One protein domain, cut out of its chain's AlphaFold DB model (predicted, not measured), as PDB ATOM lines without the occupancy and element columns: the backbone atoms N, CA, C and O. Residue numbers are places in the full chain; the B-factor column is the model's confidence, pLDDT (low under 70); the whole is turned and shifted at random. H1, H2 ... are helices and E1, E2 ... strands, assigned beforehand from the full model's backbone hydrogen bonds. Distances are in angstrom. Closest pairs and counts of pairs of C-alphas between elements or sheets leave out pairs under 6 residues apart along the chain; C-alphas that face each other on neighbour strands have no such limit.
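What this domain is: This is residues 7 to 114 of the 134 residues of an uncharacterized protein of Vibrio sp. 10N.261.49.E11 (UniProt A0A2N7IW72). One long helix, H3, runs along most of this elongated model; the small, strongly twisted sheet E1, E2, E3 packs on its residues 89 to 104, H1 and H2 cross each other and pack on its early part, and residues 105 to 114 stick out at the far end. The printed part has 108 residues with three named helices and three named strands, in the order H1, E1, E2, E3, H2, H3. The sheet's order is E1, E2, E3, mixed; with H3 on one face it makes two layers, and the class is mixed, helices and strands. The whole is only just loose, close to compact, with a radius of gyration of the C-alphas of 15.9 A and spans of 53 by 30 by 22 A.

How they stand to each other: H1, residues 7 to 16, touches H2, residues 60 to 73, about perpendicular at 80 degrees; their closest C-alphas, of Leu 10 and Cys 67, are 5.6 A apart. E1, residues 23 to 28, is the parallel neighbour of E2, residues 42 to 47, with N 25 and O 44 within hydrogen-bond range at 2.9 A. E2 and E3, residues 53 to 58, form an antiparallel hairpin, with N 55 and O 45 at 2.8 A. H2 touches H3, residues 82 to 113, at a steep tilt of 51 degrees, opposite ways, with residues 85 to 89 of H3 alone; the closest C-alphas, of Cys 67 and Val 85, are 6.0 A apart. H3 is on the sheet at a height of 8.7 A, over E3 and only just not over E2, on which 2 of its C-alphas fall; it runs along the strands, at 21 degrees to E3 on the local plane. In H1, H2 and H3 every O i to N i+4 pair is within hydrogen-bond range.

Where its parts are: H1 begins at C-alpha 7, (2.904, 17.896, 14.142). H2 is 19.9 A long. H3, 46.7 A long, ends at C-alpha 113, (-9.974, 1.946, -17.549).

The domain as a whole: The two C-alphas farthest apart, of Glu 79 and Asn 114, are 55.3 A apart. The printed part has no cut, and E1 to E2 is a long link of 13 residues. Residues 110 to 114 have pLDDT under 70.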
ATOM      1  N   TYR A   7       3.736  18.324  15.269       96.00
ATOM      2  CA  TYR A   7       2.904  17.896  14.142       96.00
ATOM      3  C   TYR A   7       1.392  18.053  14.398       96.00
ATOM      4  O   TYR A   7       0.720  18.612  13.533       96.00
ATOM      5  N   PRO A   8       0.824  17.666  15.562       96.50
ATOM      6  CA  PRO A   8      -0.607  17.855  15.812       96.50
ATOM      7  C   PRO A   8      -1.045  19.326  15.775       96.50
ATOM      8  O   PRO A   8      -2.130  19.631  15.282       96.50
ATOM      9  N   LEU A   9      -0.201  20.242  16.265       96.81
ATOM     10  CA  LEU A   9      -0.479  21.681  16.237       96.81
ATOM     11  C   LEU A   9      -0.431  22.218  14.804       96.81
ATOM     12  O   LEU A   9      -1.362  22.893  14.366       96.81
ATOM     13  N   LEU A  10       0.604  21.838  14.050       96.94
ATOM     14  CA  LEU A  10       0.729  22.186  12.638       96.94
ATOM     15  C   LEU A  10      -0.466  21.667  11.826       96.94
ATOM     16  O   LEU A  10      -1.059  22.414  11.051       96.94
ATOM     17  N   HIS A  11      -0.865  20.413  12.041       96.38
ATOM     18  CA  HIS A  11      -2.015  19.808  11.376       96.38
ATOM     19  C   HIS A  11      -3.315  20.563  11.690       96.38
ATOM     20  O   HIS A  11      -4.071  20.893  10.780       96.38
ATOM     21  N   ASN A  12      -3.568  20.904  12.959       96.69
ATOM     22  CA  ASN A  12      -4.732  21.711  13.333       96.69
ATOM     23  C   ASN A  12      -4.731  23.077  12.640       96.69
ATOM     24  O   ASN A  12      -5.789  23.552  12.217       96.69
ATOM     25  N   ARG A  13      -3.555  23.696  12.481       97.38
ATOM     26  CA  ARG A  13      -3.446  24.956  11.751       97.38
ATOM     27  C   ARG A  13      -3.763  24.786  10.267       97.38
ATOM     28  O   ARG A  13      -4.555  25.556   9.738       97.38
ATOM     29  N   ILE A  14      -3.247  23.740   9.627       95.88
ATOM     30  CA  ILE A  14      -3.562  23.403   8.229       95.88
ATOM     31  C   ILE A  14      -5.074  23.205   8.025       95.88
ATOM     32  O   ILE A  14      -5.633  23.712   7.052       95.88
ATOM     33  N   VAL A  15      -5.751  22.517   8.955       95.19
ATOM     34  CA  VAL A  15      -7.218  22.353   8.944       95.19
ATOM     35  C   VAL A  15      -7.915  23.710   9.032       95.19
ATOM     36  O   VAL A  15      -8.805  23.999   8.236       95.19
ATOM     37  N   LYS A  16      -7.504  24.553   9.985       96.50
ATOM     38  CA  LYS A  16      -8.081  25.885  10.210       96.50
ATOM     39  C   LYS A  16      -7.932  26.799   8.989       96.50
ATOM     40  O   LYS A  16      -8.842  27.570   8.704       96.50
ATOM     41  N   GLU A  17      -6.812  26.695   8.281       96.00
ATOM     42  CA  GLU A  17      -6.512  27.463   7.065       96.00
ATOM     43  C   GLU A  17      -7.075  26.810   5.788       96.00
ATOM     44  O   GLU A  17      -6.893  27.340   4.694       96.00
ATOM     45  N   ASN A  18      -7.776  25.674   5.910       93.75
ATOM     46  CA  ASN A  18      -8.375  24.919   4.807       93.75
ATOM     47  C   ASN A  18      -7.360  24.461   3.732       93.75
ATOM     48  O   ASN A  18      -7.654  24.495   2.540       93.75
ATOM     49  N   GLN A  19      -6.167  24.019   4.150       92.31
ATOM     50  CA  GLN A  19      -5.069  23.590   3.257       92.31
ATOM     51  C   GLN A  19      -4.659  22.124   3.474       92.31
ATOM     52  O   GLN A  19      -3.490  21.762   3.366       92.31
ATOM     53  N   LEU A  20      -5.631  21.272   3.815       84.88
ATOM     54  CA  LEU A  20      -5.425  19.844   4.095       84.88
ATOM     55  C   LEU A  20      -4.947  19.032   2.888       84.88
ATOM     56  O   LEU A  20      -4.265  18.026   3.061       84.88
ATOM     57  N   ALA A  21      -5.345  19.439   1.685       85.75
ATOM     58  CA  ALA A  21      -4.984  18.771   0.445       85.75
ATOM     59  C   ALA A  21      -3.948  19.604  -0.324       85.75
ATOM     60  O   ALA A  21      -4.026  20.836  -0.286       85.75
ATOM     61  N   PRO A  22      -3.021  18.959  -1.058       90.44
ATOM     62  CA  PRO A  22      -2.163  19.657  -2.003       90.44
ATOM     63  C   PRO A  22      -2.993  20.480  -2.996       90.44
ATOM     64  O   PRO A  22      -3.889  19.952  -3.656       90.44
ATOM     65  N   GLU A  23      -2.681  21.764  -3.135       92.31
ATOM     66  CA  GLU A  23      -3.361  22.643  -4.086       92.31
ATOM     67  C   GLU A  23      -2.639  22.668  -5.442       92.31
ATOM     68  O   GLU A  23      -1.411  22.768  -5.512       92.31
ATOM     69  N   TYR A  24      -3.407  22.603  -6.532       93.38
ATOM     70  CA  TYR A  24      -2.862  22.702  -7.883       93.38
ATOM     71  C   TYR A  24      -2.480  24.141  -8.220       93.38
ATOM     72  O   TYR A  24      -3.333  25.027  -8.253       93.38
ATOM     73  N   ILE A  25      -1.208  24.370  -8.538       95.19
ATOM     74  CA  ILE A  25      -0.695  25.723  -8.787       95.19
ATOM     75  C   ILE A  25      -0.462  26.055 -10.264       95.19
ATOM     76  O   ILE A  25      -0.222  27.229 -10.564       95.19
ATOM     77  N   GLY A  26      -0.545  25.072 -11.168       94.44
ATOM     78  CA  GLY A  26      -0.400  25.256 -12.615       94.44
ATOM     79  C   GLY A  26       0.572  24.282 -13.288       94.44
ATOM     80  O   GLY A  26       0.929  23.241 -12.737       94.44
ATOM     81  N   GLU A  27       1.011  24.650 -14.490       95.81
ATOM     82  CA  GLU A  27       1.999  23.916 -15.287       95.81
ATOM     83  C   GLU A  27       3.228  24.800 -15.493       95.81
ATOM     84  O   GLU A  27       3.088  25.963 -15.881       95.81
ATOM     85  N   PHE A  28       4.421  24.261 -15.246       95.12
ATOM     86  CA  PHE A  28       5.667  25.029 -15.297       95.12
ATOM     87  C   PHE A  28       6.821  24.184 -15.838       95.12
ATOM     88  O   PHE A  28       6.838  22.964 -15.682       95.12
ATOM     89  N   ASP A  29       7.818  24.843 -16.425       94.38
ATOM     90  CA  ASP A  29       9.074  24.222 -16.855       94.38
ATOM     91  C   ASP A  29      10.040  24.104 -15.660       94.38
ATOM     92  O   ASP A  29      11.002  24.867 -15.530       94.38
ATOM     93  N   GLY A  30       9.745  23.188 -14.735       89.06
ATOM     94  CA  GLY A  30      10.534  22.949 -13.524       89.06
ATOM     95  C   GLY A  30      10.405  24.017 -12.423       89.06
ATOM     96  O   GLY A  30       9.750  25.049 -12.569       89.06
ATOM     97  N   VAL A  31      11.069  23.761 -11.287       89.00
ATOM     98  CA  VAL A  31      10.963  24.577 -10.055       89.00
ATOM     99  C   VAL A  31      11.421  26.030 -10.237       89.00
ATOM    100  O   VAL A  31      10.889  26.931  -9.600       89.00
ATOM    101  N   GLN A  32      12.385  26.282 -11.127       92.12
ATOM    102  CA  GLN A  32      12.931  27.628 -11.362       92.12
ATOM    103  C   GLN A  32      11.949  28.549 -12.099       92.12
ATOM    104  O   GLN A  32      12.103  29.767 -12.068       92.12
ATOM    105  N   SER A  33      10.939  27.970 -12.752       93.25
ATOM    106  CA  SER A  33       9.909  28.694 -13.503       93.25
ATOM    107  C   SER A  33       8.692  29.055 -12.644       93.25
ATOM    108  O   SER A  33       7.733  29.650 -13.140       93.25
ATOM    109  N   LEU A  34       8.709  28.690 -11.359       92.31
ATOM    110  CA  LEU A  34       7.640  28.986 -10.416       92.31
ATOM    111  C   LEU A  34       7.573  30.499 -10.114       92.31
ATOM    112  O   LEU A  34       8.599  31.108  -9.798       92.31
ATOM    113  N   PRO A  35       6.389  31.141 -10.202       92.50
ATOM    114  CA  PRO A  35       6.249  32.563  -9.901       92.50
ATOM    115  C   PRO A  35       6.567  32.875  -8.434       92.50
ATOM    116  O   PRO A  35       6.151  32.169  -7.524       92.50
ATOM    117  N   GLN A  36       7.221  34.007  -8.175       90.62
ATOM    118  CA  GLN A  36       7.381  34.501  -6.806       90.62
ATOM    119  C   GLN A  36       6.034  35.002  -6.275       90.62
ATOM    120  O   GLN A  36       5.617  36.127  -6.552       90.62
ATOM    121  N   ARG A  37       5.329  34.146  -5.538       89.12
ATOM    122  CA  ARG A  37       4.044  34.453  -4.904       89.12
ATOM    123  C   ARG A  37       3.916  33.727  -3.573       89.12
ATOM    124  O   ARG A  37       4.732  32.869  -3.248       89.12
ATOM    125  N   ASP A  38       2.864  34.051  -2.832       91.62
ATOM    126  CA  ASP A  38       2.504  33.262  -1.663       91.62
ATOM    127  C   ASP A  38       1.894  31.922  -2.101       91.62
ATOM    128  O   ASP A  38       0.866  31.886  -2.778       91.62
ATOM    129  N   TYR A  39       2.561  30.826  -1.747       95.56
ATOM    130  CA  TYR A  39       2.124  29.470  -2.065       95.56
ATOM    131  C   TYR A  39       1.320  28.854  -0.914       95.56
ATOM    132  O   TYR A  39       1.606  29.144   0.253       95.56
ATOM    133  N   PRO A  40       0.363  27.960  -1.202       95.94
ATOM    134  CA  PRO A  40      -0.268  27.114  -0.191       95.94
ATOM    135  C   PRO A  40       0.771  26.306   0.598       95.94
ATOM    136  O   PRO A  40       1.897  26.107   0.147       95.94
ATOM    137  N   ALA A  41       0.404  25.845   1.789       96.56
ATOM    138  CA  ALA A  41       1.246  25.041   2.670       96.56
ATOM    139  C   ALA A  41       1.737  23.762   1.980       96.56
ATOM    140  O   ALA A  41       2.903  23.389   2.113       96.56
ATOM    141  N   ILE A  42       0.848  23.144   1.205       95.62
ATOM    142  CA  ILE A  42       1.078  21.938   0.418       95.62
ATOM    143  C   ILE A  42       0.569  22.231  -0.991       95.62
ATOM    144  O   ILE A  42      -0.572  22.662  -1.162       95.62
ATOM    145  N   TYR A  43       1.399  22.026  -2.005       95.25
ATOM    146  CA  TYR A  43       1.037  22.349  -3.380       95.25
ATOM    147  C   TYR A  43       1.664  21.387  -4.378       95.25
ATOM    148  O   TYR A  43       2.629  20.685  -4.082       95.25
ATOM    149  N   TYR A  44       1.109  21.366  -5.587       95.06
ATOM    150  CA  TYR A  44       1.660  20.589  -6.685       95.06
ATOM    151  C   TYR A  44       1.483  21.270  -8.041       95.06
ATOM    152  O   TYR A  44       0.554  22.053  -8.256       95.06
ATOM    153  N   TRP A  45       2.374  20.953  -8.975       95.00
ATOM    154  CA  TRP A  45       2.311  21.425 -10.359       95.00
ATOM    155  C   TRP A  45       2.626  20.310 -11.346       95.00
ATOM    156  O   TRP A  45       3.228  19.307 -10.974       95.00
ATOM    157  N   PHE A  46       2.264  20.493 -12.613       93.50
ATOM    158  CA  PHE A  46       2.772  19.635 -13.684       93.50
ATOM    159  C   PHE A  46       4.072  20.201 -14.242       93.50
ATOM    160  O   PHE A  46       4.109  21.335 -14.726       93.50
ATOM    161  N   ASP A  47       5.136  19.405 -14.188       92.31
ATOM    162  CA  ASP A  47       6.425  19.773 -14.755       92.31
ATOM    163  C   ASP A  47       6.478  19.414 -16.246       92.31
ATOM    164  O   ASP A  47       6.604  18.246 -16.632       92.31
ATOM    165  N   GLN A  48       6.383  20.436 -17.097       91.56
ATOM    166  CA  GLN A  48       6.408  20.289 -18.554       91.56
ATOM    167  C   GLN A  48       7.773  19.802 -19.060       91.56
ATOM    168  O   GLN A  48       7.839  19.060 -20.045       91.56
ATOM    169  N   SER A  49       8.852  20.133 -18.345       91.38
ATOM    170  CA  SER A  49      10.206  19.666 -18.659       91.38
ATOM    171  C   SER A  49      10.418  18.189 -18.307       91.38
ATOM    172  O   SER A  49      11.316  17.543 -18.845       91.38
ATOM    173  N   ASN A  50       9.543  17.628 -17.467       87.12
ATOM    174  CA  ASN A  50       9.601  16.254 -16.977       87.12
ATOM    175  C   ASN A  50       8.358  15.445 -17.383       87.12
ATOM    176  O   ASN A  50       7.710  14.802 -16.560       87.12
ATOM    177  N   HIS A  51       8.010  15.477 -18.672       85.38
ATOM    178  CA  HIS A  51       6.911  14.693 -19.252       85.38
ATOM    179  C   HIS A  51       5.527  14.944 -18.627       85.38
ATOM    180  O   HIS A  51       4.729  14.012 -18.538       85.38
ATOM    181  N   TYR A  52       5.227  16.181 -18.210       85.44
ATOM    182  CA  TYR A  52       3.973  16.520 -17.521       85.44
ATOM    183  C   TYR A  52       3.751  15.653 -16.276       85.44
ATOM    184  O   TYR A  52       2.628  15.253 -15.970       85.44
ATOM    185  N   ARG A  53       4.830  15.324 -15.557       86.12
ATOM    186  CA  ARG A  53       4.715  14.622 -14.281       86.12
ATOM    187  C   ARG A  53       4.238  15.591 -13.201       86.12
ATOM    188  O   ARG A  53       4.739  16.715 -13.140       86.12
ATOM    189  N   PRO A  54       3.286  15.175 -12.355       91.56
ATOM    190  CA  PRO A  54       2.869  15.967 -11.215       91.56
ATOM    191  C   PRO A  54       4.002  15.973 -10.173       91.56
ATOM    192  O   PRO A  54       4.582  14.932  -9.866       91.56
ATOM    193  N   VAL A  55       4.341  17.149  -9.654       93.19
ATOM    194  CA  VAL A  55       5.407  17.362  -8.670       93.19
ATOM    195  C   VAL A  55       4.799  17.962  -7.413       93.19
ATOM    196  O   VAL A  55       4.190  19.026  -7.476       93.19
ATOM    197  N   HIS A  56       4.975  17.277  -6.285       94.56
ATOM    198  CA  HIS A  56       4.542  17.708  -4.957       94.56
ATOM    199  C   HIS A  56       5.615  18.556  -4.272       94.56
ATOM    200  O   HIS A  56       6.810  18.265  -4.372       94.56
ATOM    201  N   SER A  57       5.201  19.580  -3.528       95.31
ATOM    202  CA  SER A  57       6.100  20.369  -2.696       95.31
ATOM    203  C   SER A  57       5.390  21.015  -1.507       95.31
ATOM    204  O   SER A  57       4.165  21.130  -1.458       95.31
ATOM    205  N   LEU A  58       6.199  21.450  -0.543       95.75
ATOM    206  CA  LEU A  58       5.772  22.132   0.668       95.75
ATOM    207  C   LEU A  58       6.267  23.576   0.677       95.75
ATOM    208  O   LEU A  58       7.398  23.869   0.283       95.75
ATOM    209  N   ASN A  59       5.451  24.489   1.202       95.88
ATOM    210  CA  ASN A  59       5.901  25.842   1.514       95.88
ATOM    211  C   ASN A  59       6.576  25.846   2.892       95.88
ATOM    212  O   ASN A  59       5.963  26.186   3.905       95.88
ATOM    213  N   ALA A  60       7.849  25.445   2.925       93.25
ATOM    214  CA  ALA A  60       8.615  25.282   4.161       93.25
ATOM    215  C   ALA A  60       8.656  26.554   5.026       93.25
ATOM    216  O   ALA A  60       8.562  26.460   6.244       93.25
ATOM    217  N   PHE A  61       8.734  27.738   4.409       94.75
ATOM    218  CA  PHE A  61       8.731  29.012   5.134       94.75
ATOM    219  C   PHE A  61       7.411  29.240   5.881       94.75
ATOM    220  O   PHE A  61       7.412  29.533   7.075       94.75
ATOM    221  N   LYS A  62       6.277  29.051   5.194       96.56
ATOM    222  CA  LYS A  62       4.940  29.177   5.793       96.56
ATOM    223  C   LYS A  62       4.725  28.158   6.913       96.56
ATOM    224  O   LYS A  62       4.194  28.503   7.963       96.56
ATOM    225  N   LEU A  63       5.157  26.917   6.698       97.19
ATOM    226  CA  LEU A  63       5.025  25.841   7.679       97.19
ATOM    227  C   LEU A  63       5.892  26.078   8.926       97.19
ATOM    228  O   LEU A  63       5.400  25.887  10.036       97.19
ATOM    229  N   ASP A  64       7.140  26.534   8.764       97.31
ATOM    230  CA  ASP A  64       8.011  26.916   9.887       97.31
ATOM    231  C   ASP A  64       7.376  28.050  10.699       97.31
ATOM    232  O   ASP A  64       7.232  27.932  11.920       97.31
ATOM    233  N   GLN A  65       6.899  29.097  10.017       97.06
ATOM    234  CA  GLN A  65       6.209  30.209  10.662       97.06
ATOM    235  C   GLN A  65       4.998  29.723  11.473       97.06
ATOM    236  O   GLN A  65       4.875  30.065  12.649       97.06
ATOM    237  N   TRP A  66       4.135  28.885  10.893       97.62
ATOM    238  CA  TRP A  66       2.978  28.333  11.601       97.62
ATOM    239  C   TRP A  66       3.375  27.472  12.798       97.62
ATOM    240  O   TRP A  66       2.793  27.625  13.868       97.62
ATOM    241  N   CYS A  67       4.386  26.610  12.670       96.88
ATOM    242  CA  CYS A  67       4.878  25.834  13.807       96.88
ATOM    243  C   CYS A  67       5.320  26.733  14.967       96.88
ATOM    244  O   CYS A  67       5.014  26.434  16.121       96.88
ATOM    245  N   ARG A  68       6.024  27.830  14.672       96.19
ATOM    246  CA  ARG A  68       6.505  28.783  15.681       96.19
ATOM    247  C   ARG A  68       5.369  29.575  16.319       96.19
ATOM    248  O   ARG A  68       5.365  29.750  17.535       96.19
ATOM    249  N   GLU A  69       4.405  30.028  15.524       97.12
ATOM    250  CA  GLU A  69       3.215  30.730  16.015       97.12
ATOM    251  C   GLU A  69       2.384  29.841  16.944       97.12
ATOM    252  O   GLU A  69       2.050  30.251  18.054       97.12
ATOM    253  N   GLU A  70       2.100  28.605  16.531       96.75
ATOM    254  CA  GLU A  70       1.354  27.656  17.358       96.75
ATOM    255  C   GLU A  70       2.154  27.274  18.614       96.75
ATOM    256  O   GLU A  70       1.601  27.223  19.712       96.75
ATOM    257  N   ALA A  71       3.474  27.095  18.509       94.69
ATOM    258  CA  ALA A  71       4.309  26.837  19.678       94.69
ATOM    259  C   ALA A  71       4.244  27.976  20.709       94.69
ATOM    260  O   ALA A  71       4.099  27.716  21.906       94.69
ATOM    261  N   LEU A  72       4.276  29.228  20.245       95.31
ATOM    262  CA  LEU A  72       4.149  30.408  21.094       95.31
ATOM    263  C   LEU A  72       2.768  30.489  21.764       95.31
ATOM    264  O   LEU A  72       2.690  30.719  22.970       95.31
ATOM    265  N   ILE A  73       1.688  30.263  21.008       95.31
ATOM    266  CA  ILE A  73       0.305  30.262  21.523       95.31
ATOM    267  C   ILE A  73       0.133  29.221  22.638       95.31
ATOM    268  O   ILE A  73      -0.563  29.466  23.623       95.31
ATOM    269  N   HIS A  74       0.798  28.075  22.502       93.38
ATOM    270  CA  HIS A  74       0.745  26.972  23.455       93.38
ATOM    271  C   HIS A  74       1.798  27.057  24.579       93.38
ATOM    272  O   HIS A  74       1.905  26.130  25.383       93.38
ATOM    273  N   GLY A  75       2.549  28.162  24.677       92.50
ATOM    274  CA  GLY A  75       3.495  28.414  25.769       92.50
ATOM    275  C   GLY A  75       4.751  27.539  25.739       92.50
ATOM    276  O   GLY A  75       5.338  27.271  26.787       92.50
ATOM    277  N   LEU A  76       5.156  27.062  24.559       91.44
ATOM    278  CA  LEU A  76       6.353  26.243  24.384       91.44
ATOM    279  C   LEU A  76       7.626  27.101  24.359       91.44
ATOM    280  O   LEU A  76       7.622  28.251  23.921       91.44
ATOM    281  N   ASN A  77       8.742  26.527  24.818       87.50
ATOM    282  CA  ASN A  77      10.027  27.222  24.818       87.50
ATOM    283  C   ASN A  77      10.620  27.311  23.402       87.50
ATOM    284  O   ASN A  77      11.148  26.325  22.882       87.50
ATOM    285  N   MET A  78      10.594  28.517  22.833       87.44
ATOM    286  CA  MET A  78      11.080  28.827  21.485       87.44
ATOM    287  C   MET A  78      12.578  28.564  21.281       87.44
ATOM    288  O   MET A  78      12.987  28.300  20.157       87.44
ATOM    289  N   GLU A  79      13.394  28.582  22.340       85.50
ATOM    290  CA  GLU A  79      14.842  28.331  22.239       85.50
ATOM    291  C   GLU A  79      15.175  26.866  21.915       85.50
ATOM    292  O   GLU A  79      16.304  26.547  21.551       85.50
ATOM    293  N   SER A  80      14.200  25.963  22.051       84.31
ATOM    294  CA  SER A  80      14.405  24.516  21.919       84.31
ATOM    295  C   SER A  80      13.512  23.836  20.880       84.31
ATOM    296  O   SER A  80      13.505  22.609  20.816       84.31
ATOM    297  N   ILE A  81      12.744  24.586  20.080       90.88
ATOM    298  CA  ILE A  81      11.752  23.977  19.178       90.88
ATOM    299  C   ILE A  81      12.261  23.664  17.772       90.88
ATOM    300  O   ILE A  81      11.573  22.942  17.063       90.88
ATOM    301  N   ASP A  82      13.423  24.159  17.340       92.56
ATOM    302  CA  ASP A  82      13.853  24.038  15.933       92.56
ATOM    303  C   ASP A  82      13.876  22.582  15.433       92.56
ATOM    304  O   ASP A  82      13.407  22.283  14.335       92.56
ATOM    305  N   ALA A  83      14.352  21.651  16.266       92.38
ATOM    306  CA  ALA A  83      14.322  20.223  15.952       92.38
ATOM    307  C   ALA A  83      12.882  19.696  15.805       92.38
ATOM    308  O   ALA A  83      12.584  18.968  14.859       92.38
ATOM    309  N   SER A  84      11.979  20.112  16.696       94.81
ATOM    310  CA  SER A  84      10.557  19.763  16.657       94.81
ATOM    311  C   SER A  84       9.827  20.360  15.450       94.81
ATOM    312  O   SER A  84       8.925  19.718  14.915       94.81
ATOM    313  N   VAL A  85      10.207  21.565  15.006       95.62
ATOM    314  CA  VAL A  85       9.665  22.202  13.794       95.62
ATOM    315  C   VAL A  85      10.050  21.378  12.570       95.62
ATOM    316  O   VAL A  85       9.177  20.946  11.819       95.62
ATOM    317  N   ASN A  86      11.343  21.082  12.414       95.31
ATOM    318  CA  ASN A  86      11.837  20.267  11.305       95.31
ATOM    319  C   ASN A  86      11.178  18.883  11.291       95.31
ATOM    320  O   ASN A  86      10.732  18.423  10.242       95.31
ATOM    321  N   GLN A  87      11.048  18.244  12.457       95.69
ATOM    322  CA  GLN A  87      10.370  16.958  12.579       95.69
ATOM    323  C   GLN A  87       8.890  17.037  12.173       95.69
ATOM    324  O   GLN A  87       8.389  16.128  11.510       95.69
ATOM    325  N   ALA A  88       8.174  18.101  12.545       96.44
ATOM    326  CA  ALA A  88       6.770  18.277  12.178       96.44
ATOM    327  C   ALA A  88       6.582  18.476  10.667       96.44
ATOM    328  O   ALA A  88       5.680  17.869  10.086       96.44
ATOM    329  N   ILE A  89       7.446  19.270  10.030       96.56
ATOM    330  CA  ILE A  89       7.430  19.489   8.574       96.56
ATOM    331  C   ILE A  89       7.784  18.198   7.830       96.56
ATOM    332  O   ILE A  89       7.111  17.847   6.865       96.56
ATOM    333  N   GLU A  90       8.783  17.455   8.302       96.19
ATOM    334  CA  GLU A  90       9.158  16.154   7.739       96.19
ATOM    335  C   GLU A  90       8.009  15.141   7.853       96.19
ATOM    336  O   GLU A  90       7.658  14.474   6.881       96.19
ATOM    337  N   THR A  91       7.354  15.077   9.018       95.69
ATOM    338  CA  THR A  91       6.176  14.218   9.230       95.69
ATOM    339  C   THR A  91       5.049  14.582   8.262       95.69
ATOM    340  O   THR A  91       4.437  13.703   7.654       95.69
ATOM    341  N   LEU A  92       4.794  15.882   8.074       95.44
ATOM    342  CA  LEU A  92       3.809  16.358   7.108       95.44
ATOM    343  C   LEU A  92       4.187  15.965   5.676       95.44
ATOM    344  O   LEU A  92       3.320  15.512   4.932       95.44
ATOM    345  N   ASN A  93       5.457  16.109   5.294       94.69
ATOM    346  CA  ASN A  93       5.948  15.737   3.968       94.69
ATOM    347  C   ASN A  93       5.712  14.253   3.678       94.69
ATOM    348  O   ASN A  93       5.198  13.913   2.620       94.69
ATOM    349  N   GLN A  94       6.018  13.374   4.633       93.56
ATOM    350  CA  GLN A  94       5.817  11.933   4.476       93.56
ATOM    351  C   GLN A  94       4.338  11.587   4.265       93.56
ATOM    352  O   GLN A  94       3.995  10.874   3.325       93.56
ATOM    353  N   ILE A  95       3.449  12.140   5.096       91.62
ATOM    354  CA  ILE A  95       2.007  11.867   5.014       91.62
ATOM    355  C   ILE A  95       1.404  12.439   3.724       91.62
ATOM    356  O   ILE A  95       0.655  11.751   3.030       91.62
ATOM    357  N   SER A  96       1.733  13.691   3.396       91.62
ATOM    358  CA  SER A  96       1.210  14.371   2.204       91.62
ATOM    359  C   SER A  96       1.723  13.745   0.910       91.62
ATOM    360  O   SER A  96       0.928  13.545  -0.005       91.62
ATOM    361  N   MET A  97       2.999  13.349   0.853       91.81
ATOM    362  CA  MET A  97       3.561  12.655  -0.303       91.81
ATOM    363  C   MET A  97       2.880  11.305  -0.529       91.81
ATOM    364  O   MET A  97       2.436  11.044  -1.641       91.81
ATOM    365  N   SER A  98       2.713  10.476   0.508       88.38
ATOM    366  CA  SER A  98       2.028   9.184   0.350       88.38
ATOM    367  C   SER A  98       0.575   9.346  -0.110       88.38
ATOM    368  O   SER A  98       0.105   8.596  -0.965       88.38
ATOM    369  N   ALA A  99      -0.146  10.340   0.421       87.12
ATOM    370  CA  ALA A  99      -1.505  10.644  -0.026       87.12
ATOM    371  C   ALA A  99      -1.538  11.150  -1.480       87.12
ATOM    372  O   ALA A  99      -2.432  10.793  -2.248       87.12
ATOM    373  N   PHE A 100      -0.554  11.962  -1.866       89.75
ATOM    374  CA  PHE A 100      -0.411  12.479  -3.219       89.75
ATOM    375  C   PHE A 100      -0.093  11.377  -4.231       89.75
ATOM    376  O   PHE A 100      -0.748  11.301  -5.266       89.75
ATOM    377  N   GLU A 101       0.858  10.495  -3.927       89.12
ATOM    378  CA  GLU A 101       1.198   9.341  -4.766       89.12
ATOM    379  C   GLU A 101      -0.029   8.457  -5.005       89.12
ATOM    380  O   GLU A 101      -0.340   8.143  -6.154       89.12
ATOM    381  N   PHE A 102      -0.791   8.158  -3.948       87.31
ATOM    382  CA  PHE A 102      -2.045   7.413  -4.061       87.31
ATOM    383  C   PHE A 102      -3.058   8.114  -4.980       87.31
ATOM    384  O   PHE A 102      -3.642   7.483  -5.859       87.31
ATOM    385  N   MET A 103      -3.243   9.431  -4.830       85.19
ATOM    386  CA  MET A 103      -4.136  10.215  -5.692       85.19
ATOM    387  C   MET A 103      -3.713  10.148  -7.168       85.19
ATOM    388  O   MET A 103      -4.560   9.959  -8.041       85.19
ATOM    389  N   ILE A 104      -2.417  10.285  -7.458       85.12
ATOM    390  CA  ILE A 104      -1.899  10.213  -8.829       85.12
ATOM    391  C   ILE A 104      -2.075   8.809  -9.419       85.12
ATOM    392  O   ILE A 104      -2.455   8.685 -10.584       85.12
ATOM    393  N   GLU A 105      -1.846   7.753  -8.638       85.12
ATOM    394  CA  GLU A 105      -2.085   6.377  -9.086       85.12
ATOM    395  C   GLU A 105      -3.550   6.133  -9.458       85.12
ATOM    396  O   GLU A 105      -3.820   5.551 -10.510       85.12
ATOM    397  N   GLU A 106      -4.493   6.596  -8.638       82.25
ATOM    398  CA  GLU A 106      -5.924   6.469  -8.930       82.25
ATOM    399  C   GLU A 106      -6.310   7.251 -10.194       82.25
ATOM    400  O   GLU A 106      -6.972   6.702 -11.075       82.25
ATOM    401  N   MET A 107      -5.794   8.476 -10.375       77.25
ATOM    402  CA  MET A 107      -6.004   9.245 -11.611       77.25
ATOM    403  C   MET A 107      -5.493   8.502 -12.856       77.25
ATOM    404  O   MET A 107      -6.132   8.536 -13.908       77.25
ATOM    405  N   ILE A 108      -4.349   7.820 -12.759       76.19
ATOM    406  CA  ILE A 108      -3.798   7.024 -13.864       76.19
ATOM    407  C   ILE A 108      -4.670   5.790 -14.141       76.19
ATOM    408  O   ILE A 108      -4.914   5.472 -15.307       76.19
ATOM    409  N   LYS A 109      -5.165   5.103 -13.104       73.56
ATOM    410  CA  LYS A 109      -6.058   3.939 -13.260       73.56
ATOM    411  C   LYS A 109      -7.380   4.324 -13.921       73.56
ATOM    412  O   LYS A 109      -7.823   3.625 -14.832       73.56
ATOM    413  N   ASP A 110      -7.963   5.456 -13.539       68.94
ATOM    414  CA  ASP A 110      -9.195   5.971 -14.145       68.94
ATOM    415  C   ASP A 110      -9.009   6.335 -15.626       68.94
ATOM    416  O   ASP A 110      -9.908   6.133 -16.449       68.94
ATOM    417  N   LEU A 111      -7.821   6.815 -16.002       60.56
ATOM    418  CA  LEU A 111      -7.463   7.062 -17.402       60.56
ATOM    419  C   LEU A 111      -7.224   5.764 -18.190       60.56
ATOM    420  O   LEU A 111      -7.528   5.716 -19.379       60.56
ATOM    421  N   GLY A 112      -6.699   4.716 -17.547       57.25
ATOM    422  CA  GLY A 112      -6.451   3.409 -18.167       57.25
ATOM    423  C   GLY A 112      -7.704   2.545 -18.353       57.25
ATOM    424  O   GLY A 112      -7.756   1.752 -19.289       57.25
ATOM    425  N   ASN A 113      -8.720   2.712 -17.499       50.03
ATOM    426  CA  ASN A 113      -9.974   1.946 -17.549       50.03
ATOM    427  C   ASN A 113     -11.036   2.548 -18.483       50.03
ATOM    428  O   ASN A 113     -11.993   1.865 -18.854       50.03
ATOM    429  N   ASN A 114     -10.872   3.804 -18.898       45.44
ATOM    430  CA  ASN A 114     -11.668   4.385 -19.970       45.44
ATOM    431  C   ASN A 114     -11.032   4.016 -21.316       45.44
ATOM    432  O   ASN A 114     -10.212   4.764 -21.850       45.44
TER     433      ASN A 114